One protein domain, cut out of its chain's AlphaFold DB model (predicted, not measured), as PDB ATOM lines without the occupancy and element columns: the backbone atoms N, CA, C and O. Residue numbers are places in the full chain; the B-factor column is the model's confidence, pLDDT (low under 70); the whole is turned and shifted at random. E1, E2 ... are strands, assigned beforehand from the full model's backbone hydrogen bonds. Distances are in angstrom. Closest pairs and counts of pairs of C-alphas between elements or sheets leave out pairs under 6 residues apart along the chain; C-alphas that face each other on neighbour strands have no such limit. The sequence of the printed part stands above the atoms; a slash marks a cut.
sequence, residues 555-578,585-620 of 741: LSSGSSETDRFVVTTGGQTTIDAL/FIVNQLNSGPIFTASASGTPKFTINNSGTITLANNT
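AT A GLANCE: This is residues 555 to 578 and 585 to 620 of the 741 residues of an uncharacterized protein of Candidatus Chazhemtobacterium aquaticus (UniProt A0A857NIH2). With little regular structure, this elongated model has a hairpin, E1 and E2, towards one end and a meander, E3 E4 E5, each strand the antiparallel neighbour of the one before, towards the other. The 60 printed residues include no named helix and five strands, E1 to E5 along the chain, holding 23 residues: all strand. It is only just loose, close to extended, with a radius of gyration of the C-alphas of 15.6 A and spans of 46 by 25 by 19 A.

IN THESE COORDINATES: Find C-alpha 563 at (25.196, 26.785, -44.054), where E1, residues 563 to 568, begins its 12.3 A; E2 is residues 573 to 575. Next come E3, residues 596 to 600, 13.7 A, E4, 603 to 608, 14.3 A, and E5, 614 to 616, ending at (50.772, 45.296, -50.886).

HOW THE PARTS SIT: Look within hydrogen-bond range: N 574 and O 566, 2.9 A, in hairpin E1 and E2; N 598 and O 606, 2.8 A, in hairpin E3 and E4; N 615 and O 607, 2.8 A, in hairpin E4 and E5. E2 and E3 are apart.

THE WHOLE: Residues 579 to 584 are not printed; C-alphas 578 and 585 are 11.7 A apart. Residues 618 to 620 have pLDDT under 70.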
ATOM      1  N   LEU A 555      23.432  30.931 -40.206       95.25
ATOM      2  CA  LEU A 555      22.282  31.050 -41.096       95.25
ATOM      3  C   LEU A 555      22.416  29.996 -42.192       95.25
ATOM      4  O   LEU A 555      23.381  30.014 -42.961       95.25
ATOM      5  N   SER A 556      21.443  29.095 -42.270       95.06
ATOM      6  CA  SER A 556      21.418  27.968 -43.199       95.06
ATOM      7  C   SER A 556      20.179  28.013 -44.103       95.06
ATOM      8  O   SER A 556      19.156  28.613 -43.771       95.06
ATOM      9  N   SER A 557      20.275  27.428 -45.300       92.56
ATOM     10  CA  SER A 557      19.152  27.306 -46.236       92.56
ATOM     11  C   SER A 557      19.368  26.219 -47.294       92.56
ATOM     12  O   SER A 557      20.497  25.894 -47.668       92.56
ATOM     13  N   GLY A 558      18.268  25.695 -47.837       90.06
ATOM     14  CA  GLY A 558      18.265  24.709 -48.921       90.06
ATOM     15  C   GLY A 558      17.215  23.619 -48.716       90.06
ATOM     16  O   GLY A 558      16.602  23.532 -47.657       90.06
ATOM     17  N   SER A 559      17.007  22.773 -49.732       91.00
ATOM     18  CA  SER A 559      16.208  21.540 -49.597       91.00
ATOM     19  C   SER A 559      16.846  20.539 -48.630       91.00
ATOM     20  O   SER A 559      16.148  19.740 -48.015       91.00
ATOM     21  N   SER A 560      18.170  20.622 -48.503       92.12
ATOM     22  CA  SER A 560      18.949  20.091 -47.391       92.12
ATOM     23  C   SER A 560      19.580  21.281 -46.678       92.12
ATOM     24  O   SER A 560      20.077  22.197 -47.342       92.12
ATOM     25  N   GLU A 561      19.547  21.284 -45.349       94.44
ATOM     26  CA  GLU A 561      20.096  22.378 -44.551       94.44
ATOM     27  C   GLU A 561      21.587  22.558 -44.864       94.44
ATOM     28  O   GLU A 561      22.396  21.665 -44.627       94.44
ATOM     29  N   THR A 562      21.929  23.694 -45.471       93.31
ATOM     30  CA  THR A 562      23.299  24.034 -45.866       93.31
ATOM     31  C   THR A 562      23.630  25.403 -45.313       93.31
ATOM     32  O   THR A 562      22.863  26.348 -45.509       93.31
ATOM     33  N   ASP A 563      24.763  25.524 -44.640       94.62
ATOM     34  CA  ASP A 563      25.196  26.785 -44.054       94.62
ATOM     35  C   ASP A 563      25.541  27.802 -45.145       94.62
ATOM     36  O   ASP A 563      26.226  27.486 -46.112       94.62
ATOM     37  N   ARG A 564      25.034  29.029 -45.006       93.62
ATOM     38  CA  ARG A 564      25.234  30.133 -45.961       93.62
ATOM     39  C   ARG A 564      26.053  31.262 -45.378       93.62
ATOM     40  O   ARG A 564      26.831  31.895 -46.085       93.62
ATOM     41  N   PHE A 565      25.852  31.523 -44.094       95.44
ATOM     42  CA  PHE A 565      26.575  32.544 -43.363       95.44
ATOM     43  C   PHE A 565      26.851  32.037 -41.955       95.44
ATOM     44  O   PHE A 565      25.914  31.780 -41.201       95.44
ATOM     45  N   VAL A 566      28.127  31.884 -41.613       96.06
ATOM     46  CA  VAL A 566      28.552  31.414 -40.291       96.06
ATOM     47  C   VAL A 566      29.622  32.339 -39.753       96.06
ATOM     48  O   VAL A 566      30.580  32.642 -40.460       96.06
ATOM     49  N   VAL A 567      29.469  32.756 -38.502       95.81
ATOM     50  CA  VAL A 567      30.480  33.479 -37.731       95.81
ATOM     51  C   VAL A 567      30.857  32.610 -36.547       95.81
ATOM     52  O   VAL A 567      30.024  32.342 -35.682       95.81
ATOM     53  N   THR A 568      32.105  32.159 -36.492       94.75
ATOM     54  CA  THR A 568      32.593  31.341 -35.379       94.75
ATOM     55  C   THR A 568      32.963  32.204 -34.174       94.75
ATOM     56  O   THR A 568      33.153  33.416 -34.280       94.75
ATOM     57  N   THR A 569      33.127  31.570 -33.016       94.38
ATOM     58  CA  THR A 569      33.668  32.197 -31.792       94.38
ATOM     59  C   THR A 569      35.048  32.838 -31.988       94.38
ATOM     60  O   THR A 569      35.361  33.820 -31.323       94.38
ATOM     61  N   GLY A 570      35.846  32.356 -32.948       90.44
ATOM     62  CA  GLY A 570      37.122  32.968 -33.339       90.44
ATOM     63  C   GLY A 570      37.001  34.170 -34.288       90.44
ATOM     64  O   GLY A 570      38.020  34.700 -34.726       90.44
ATOM     65  N   GLY A 571      35.782  34.579 -34.659       90.25
ATOM     66  CA  GLY A 571      35.519  35.672 -35.601       90.25
ATOM     67  C   GLY A 571      35.694  35.299 -37.077       90.25
ATOM     68  O   GLY A 571      35.520  36.150 -37.952       90.25
ATOM     69  N   GLN A 572      36.013  34.036 -37.385       92.19
ATOM     70  CA  GLN A 572      36.054  33.570 -38.767       92.19
ATOM     71  C   GLN A 572      34.642  33.618 -39.349       92.19
ATOM     72  O   GLN A 572      33.702  33.106 -38.745       92.19
ATOM     73  N   THR A 573      34.516  34.236 -40.524       95.12
ATOM     74  CA  THR A 573      33.247  34.352 -41.241       95.12
ATOM     75  C   THR A 573      33.308  33.547 -42.530       95.12
ATOM     76  O   THR A 573      34.167  33.798 -43.375       95.12
ATOM     77  N   THR A 574      32.377  32.614 -42.691       93.94
ATOM     78  CA  THR A 574      32.177  31.858 -43.930       93.94
ATOM     79  C   THR A 574      30.952  32.407 -44.648       93.94
ATOM     80  O   THR A 574      29.883  32.511 -44.049       93.94
ATOM     81  N   ILE A 575      31.111  32.749 -45.929       93.44
ATOM     82  CA  ILE A 575      30.027  33.175 -46.821       93.44
ATOM     83  C   ILE A 575      29.961  32.175 -47.975       93.44
ATOM     84  O   ILE A 575      30.833  32.184 -48.845       93.44
ATOM     85  N   ASP A 576      28.938  31.324 -47.979       90.19
ATOM     86  CA  ASP A 576      28.671  30.375 -49.061       90.19
ATOM     87  C   ASP A 576      27.510  30.877 -49.926       90.19
ATOM     88  O   ASP A 576      26.332  30.804 -49.555       90.19
ATOM     89  N   ALA A 577      27.852  31.433 -51.090       82.94
ATOM     90  CA  ALA A 577      26.885  31.970 -52.033       82.94
ATOM     91  C   ALA A 577      26.535  30.939 -53.110       82.94
ATOM     92  O   ALA A 577      27.406  30.409 -53.800       82.94
ATOM     93  N   LEU A 578      25.235  30.713 -53.314       76.62
ATOM     94  CA  LEU A 578      24.754  29.873 -54.408       76.62
ATOM     95  C   LEU A 578      25.112  30.498 -55.768       76.62
ATOM     96  O   LEU A 578      25.085  31.722 -55.921       76.62
ATOM     97  N   PHE A 585      30.294  38.386 -51.943       90.25
ATOM     98  CA  PHE A 585      30.543  39.537 -51.084       90.25
ATOM     99  C   PHE A 585      30.646  40.803 -51.937       90.25
ATOM    100  O   PHE A 585      31.345  40.819 -52.953       90.25
ATOM    101  N   ILE A 586      29.924  41.852 -51.544       90.00
ATOM    102  CA  ILE A 586      29.907  43.153 -52.220       90.00
ATOM    103  C   ILE A 586      30.191  44.214 -51.159       90.00
ATOM    104  O   ILE A 586      29.431  44.344 -50.202       90.00
ATOM    105  N   VAL A 587      31.264  44.981 -51.344       92.12
ATOM    106  CA  VAL A 587      31.614  46.107 -50.469       92.12
ATOM    107  C   VAL A 587      31.471  47.401 -51.247       92.12
ATOM    108  O   VAL A 587      32.085  47.561 -52.299       92.12
ATOM    109  N   ASN A 588      30.670  48.323 -50.717       91.88
ATOM    110  CA  ASN A 588      30.478  49.650 -51.286       91.88
ATOM    111  C   ASN A 588      30.940  50.715 -50.283       91.88
ATOM    112  O   ASN A 588      30.209  51.059 -49.354       91.88
ATOM    113  N   GLN A 589      32.167  51.207 -50.454       92.88
ATOM    114  CA  GLN A 589      32.725  52.279 -49.636       92.88
ATOM    115  C   GLN A 589      32.365  53.634 -50.259       92.88
ATOM    116  O   GLN A 589      32.920  54.025 -51.279       92.88
ATOM    117  N   LEU A 590      31.423  54.351 -49.643       90.19
ATOM    118  CA  LEU A 590      30.947  55.644 -50.156       90.19
ATOM    119  C   LEU A 590      31.883  56.811 -49.811       90.19
ATOM    120  O   LEU A 590      31.838  57.852 -50.462       90.19
ATOM    121  N   ASN A 591      32.720  56.645 -48.785       92.69
ATOM    122  CA  ASN A 591      33.656  57.667 -48.326       92.69
ATOM    123  C   ASN A 591      35.075  57.415 -48.865       92.69
ATOM    124  O   ASN A 591      35.326  56.485 -49.621       92.69
ATOM    125  N   SER A 592      36.044  58.239 -48.469       88.25
ATOM    126  CA  SER A 592      37.416  58.204 -49.001       88.25
ATOM    127  C   SER A 592      38.308  57.062 -48.482       88.25
ATOM    128  O   SER A 592      39.484  57.006 -48.837       88.25
ATOM    129  N   GLY A 593      37.801  56.180 -47.616       92.50
ATOM    130  CA  GLY A 593      38.572  55.061 -47.062       92.50
ATOM    131  C   GLY A 593      38.828  53.932 -48.076       92.50
ATOM    132  O   GLY A 593      38.252  53.932 -49.163       92.50
ATOM    133  N   PRO A 594      39.671  52.936 -47.749       93.00
ATOM    134  CA  PRO A 594      39.815  51.742 -48.576       93.00
ATOM    135  C   PRO A 594      38.506  50.949 -48.700       93.00
ATOM    136  O   PRO A 594      37.721  50.877 -47.752       93.00
ATOM    137  N   ILE A 595      38.307  50.305 -49.853       94.94
ATOM    138  CA  ILE A 595      37.211  49.353 -50.096       94.94
ATOM    139  C   ILE A 595      37.445  48.081 -49.277       94.94
ATOM    140  O   ILE A 595      36.521  47.547 -48.678       94.94
ATOM    141  N   PHE A 596      38.688  47.599 -49.221       94.88
ATOM    142  CA  PHE A 596      39.051  46.415 -48.446       94.88
ATOM    143  C   PHE A 596      40.446  46.569 -47.847       94.88
ATOM    144  O   PHE A 596      41.346  47.101 -48.494       94.88
ATOM    145  N   THR A 597      40.635  46.102 -46.614       93.62
ATOM    146  CA  THR A 597      41.927  46.089 -45.912       93.62
ATOM    147  C   THR A 597      42.072  44.762 -45.179       93.62
ATOM    148  O   THR A 597      41.307  44.483 -44.260       93.62
ATOM    149  N   ALA A 598      43.084  43.974 -45.534       92.69
ATOM    150  CA  ALA A 598      43.569  42.885 -44.693       92.69
ATOM    151  C   ALA A 598      44.778  43.377 -43.895       92.69
ATOM    152  O   ALA A 598      45.691  44.004 -44.443       92.69
ATOM    153  N   SER A 599      44.789  43.097 -42.596       92.31
ATOM    154  CA  SER A 599      45.824  43.562 -41.677       92.31
ATOM    155  C   SER A 599      46.279  42.448 -40.741       92.31
ATOM    156  O   SER A 599      45.572  41.464 -40.537       92.31
ATOM    157  N   ALA A 600      47.466  42.618 -40.169       91.88
ATOM    158  CA  ALA A 600      47.950  41.817 -39.052       91.88
ATOM    159  C   ALA A 600      48.413  42.779 -37.954       91.88
ATOM    160  O   ALA A 600      49.213  43.678 -38.227       91.88
ATOM    161  N   SER A 601      47.885  42.619 -36.737       92.06
ATOM    162  CA  SER A 601      48.172  43.498 -35.588       92.06
ATOM    163  C   SER A 601      47.961  44.989 -35.896       92.06
ATOM    164  O   SER A 601      48.807  45.827 -35.597       92.06
ATOM    165  N   GLY A 602      46.865  45.318 -36.588       89.31
ATOM    166  CA  GLY A 602      46.517  46.695 -36.965       89.31
ATOM    167  C   GLY A 602      47.329  47.287 -38.123       89.31
ATOM    168  O   GLY A 602      47.046  48.400 -38.551       89.31
ATOM    169  N   THR A 603      48.306  46.558 -38.675       88.12
ATOM    170  CA  THR A 603      49.100  47.019 -39.824       88.12
ATOM    171  C   THR A 603      48.548  46.438 -41.131       88.12
ATOM    172  O   THR A 603      48.551  45.208 -41.274       88.12
ATOM    173  N   PRO A 604      48.107  47.261 -42.105       90.25
ATOM    174  CA  PRO A 604      47.655  46.782 -43.411       90.25
ATOM    175  C   PRO A 604      48.741  45.986 -44.146       90.25
ATOM    176  O   PRO A 604      49.900  46.396 -44.210       90.25
ATOM    177  N   LYS A 605      48.364  44.835 -44.703       88.12
ATOM    178  CA  LYS A 605      49.227  43.970 -45.528       88.12
ATOM    179  C   LYS A 605      48.745  43.884 -46.975       88.12
ATOM    180  O   LYS A 605      49.559  43.686 -47.873       88.12
ATOM    181  N   PHE A 606      47.445  44.070 -47.184       90.12
ATOM    182  CA  PHE A 606      46.791  44.140 -48.484       90.12
ATOM    183  C   PHE A 606      45.649  45.148 -48.391       90.12
ATOM    184  O   PHE A 606      44.820  45.054 -47.485       90.12
ATOM    185  N   THR A 607      45.588  46.098 -49.316       90.75
ATOM    186  CA  THR A 607      44.482  47.057 -49.394       90.75
ATOM    187  C   THR A 607      44.007  47.234 -50.822       90.75
ATOM    188  O   THR A 607      44.822  47.310 -51.735       90.75
ATOM    189  N   ILE A 608      42.699  47.395 -50.994       92.62
ATOM    190  CA  ILE A 608      42.084  47.927 -52.210       92.62
ATOM    191  C   ILE A 608      41.572  49.316 -51.843       92.62
ATOM    192  O   ILE A 608      40.659  49.430 -51.025       92.62
ATOM    193  N   ASN A 609      42.188  50.372 -52.373       89.38
ATOM    194  CA  ASN A 609      41.747  51.739 -52.086       89.38
ATOM    195  C   ASN A 609      40.451  52.088 -52.851       89.38
ATOM    196  O   ASN A 609      40.002  51.319 -53.701       89.38
ATOM    197  N   ASN A 610      39.852  53.252 -52.575       89.81
ATOM    198  CA  ASN A 610      38.603  53.662 -53.236       89.81
ATOM    199  C   ASN A 610      38.736  53.903 -54.753       89.81
ATOM    200  O   ASN A 610      37.748  53.878 -55.477       89.81
ATOM    201  N   SER A 611      39.960  54.089 -55.252       84.69
ATOM    202  CA  SER A 611      40.259  54.197 -56.685       84.69
ATOM    203  C   SER A 611      40.456  52.833 -57.359       84.69
ATOM    204  O   SER A 611      40.792  52.775 -58.541       84.69
ATOM    205  N   GLY A 612      40.306  51.727 -56.619       82.75
ATOM    206  CA  GLY A 612      40.542  50.367 -57.107       82.75
ATOM    207  C   GLY A 612      42.019  49.969 -57.189       82.75
ATOM    208  O   GLY A 612      42.333  48.888 -57.683       82.75
ATOM    209  N   THR A 613      42.945  50.803 -56.702       80.75
ATOM    210  CA  THR A 613      44.364  50.442 -56.621       80.75
ATOM    211  C   THR A 613      44.565  49.381 -55.547       80.75
ATOM    212  O   THR A 613      44.169  49.565 -54.393       80.75
ATOM    213  N   ILE A 614      45.240  48.297 -55.922       86.19
ATOM    214  CA  ILE A 614      45.697  47.259 -55.001       86.19
ATOM    215  C   ILE A 614      47.078  47.659 -54.472       86.19
ATOM    216  O   ILE A 614      47.987  47.940 -55.249       86.19
ATOM    217  N   THR A 615      47.248  47.682 -53.154       81.19
ATOM    218  CA  THR A 615      48.532  47.947 -52.490       81.19
ATOM    219  C   THR A 615      48.901  46.773 -51.592       81.19
ATOM    220  O   THR A 615      48.076  46.279 -50.822       81.19
ATOM    221  N   LEU A 616      50.154  46.339 -51.699       83.25
ATOM    222  CA  LEU A 616      50.772  45.296 -50.886       83.25
ATOM    223  C   LEU A 616      51.857  45.923 -50.005       83.25
ATOM    224  O   LEU A 616      52.435  46.945 -50.373       83.25
ATOM    225  N   ALA A 617      52.152  45.324 -48.851       76.31
ATOM    226  CA  ALA A 617      53.278  45.772 -48.033       76.31
ATOM    227  C   ALA A 617      54.624  45.548 -48.761       76.31
ATOM    228  O   ALA A 617      54.762  44.612 -49.544       76.31
ATOM    229  N   ASN A 618      55.639  46.366 -48.452       57.00
ATOM    230  CA  ASN A 618      56.945  46.402 -49.145       57.00
ATOM    231  C   ASN A 618      57.726  45.069 -49.175       57.00
ATOM    232  O   ASN A 618      58.693  44.947 -49.921       57.00
ATOM    233  N   ASN A 619      57.313  44.071 -48.389       61.12
ATOM    234  CA  ASN A 619      57.950  42.756 -48.296       61.12
ATOM    235  C   ASN A 619      57.024  41.624 -48.786       61.12
ATOM    236  O   ASN A 619      57.281  40.455 -48.509       61.12
ATOM    237  N   THR A 620      55.915  41.953 -49.452       59.91
ATOM    238  CA  THR A 620      54.960  40.973 -49.970       59.91
ATOM    239  C   THR A 620      55.277  40.666 -51.429       59.91
ATOM    240  O   THR A 620      55.353  41.561 -52.265       59.91
TER     241      THR A 620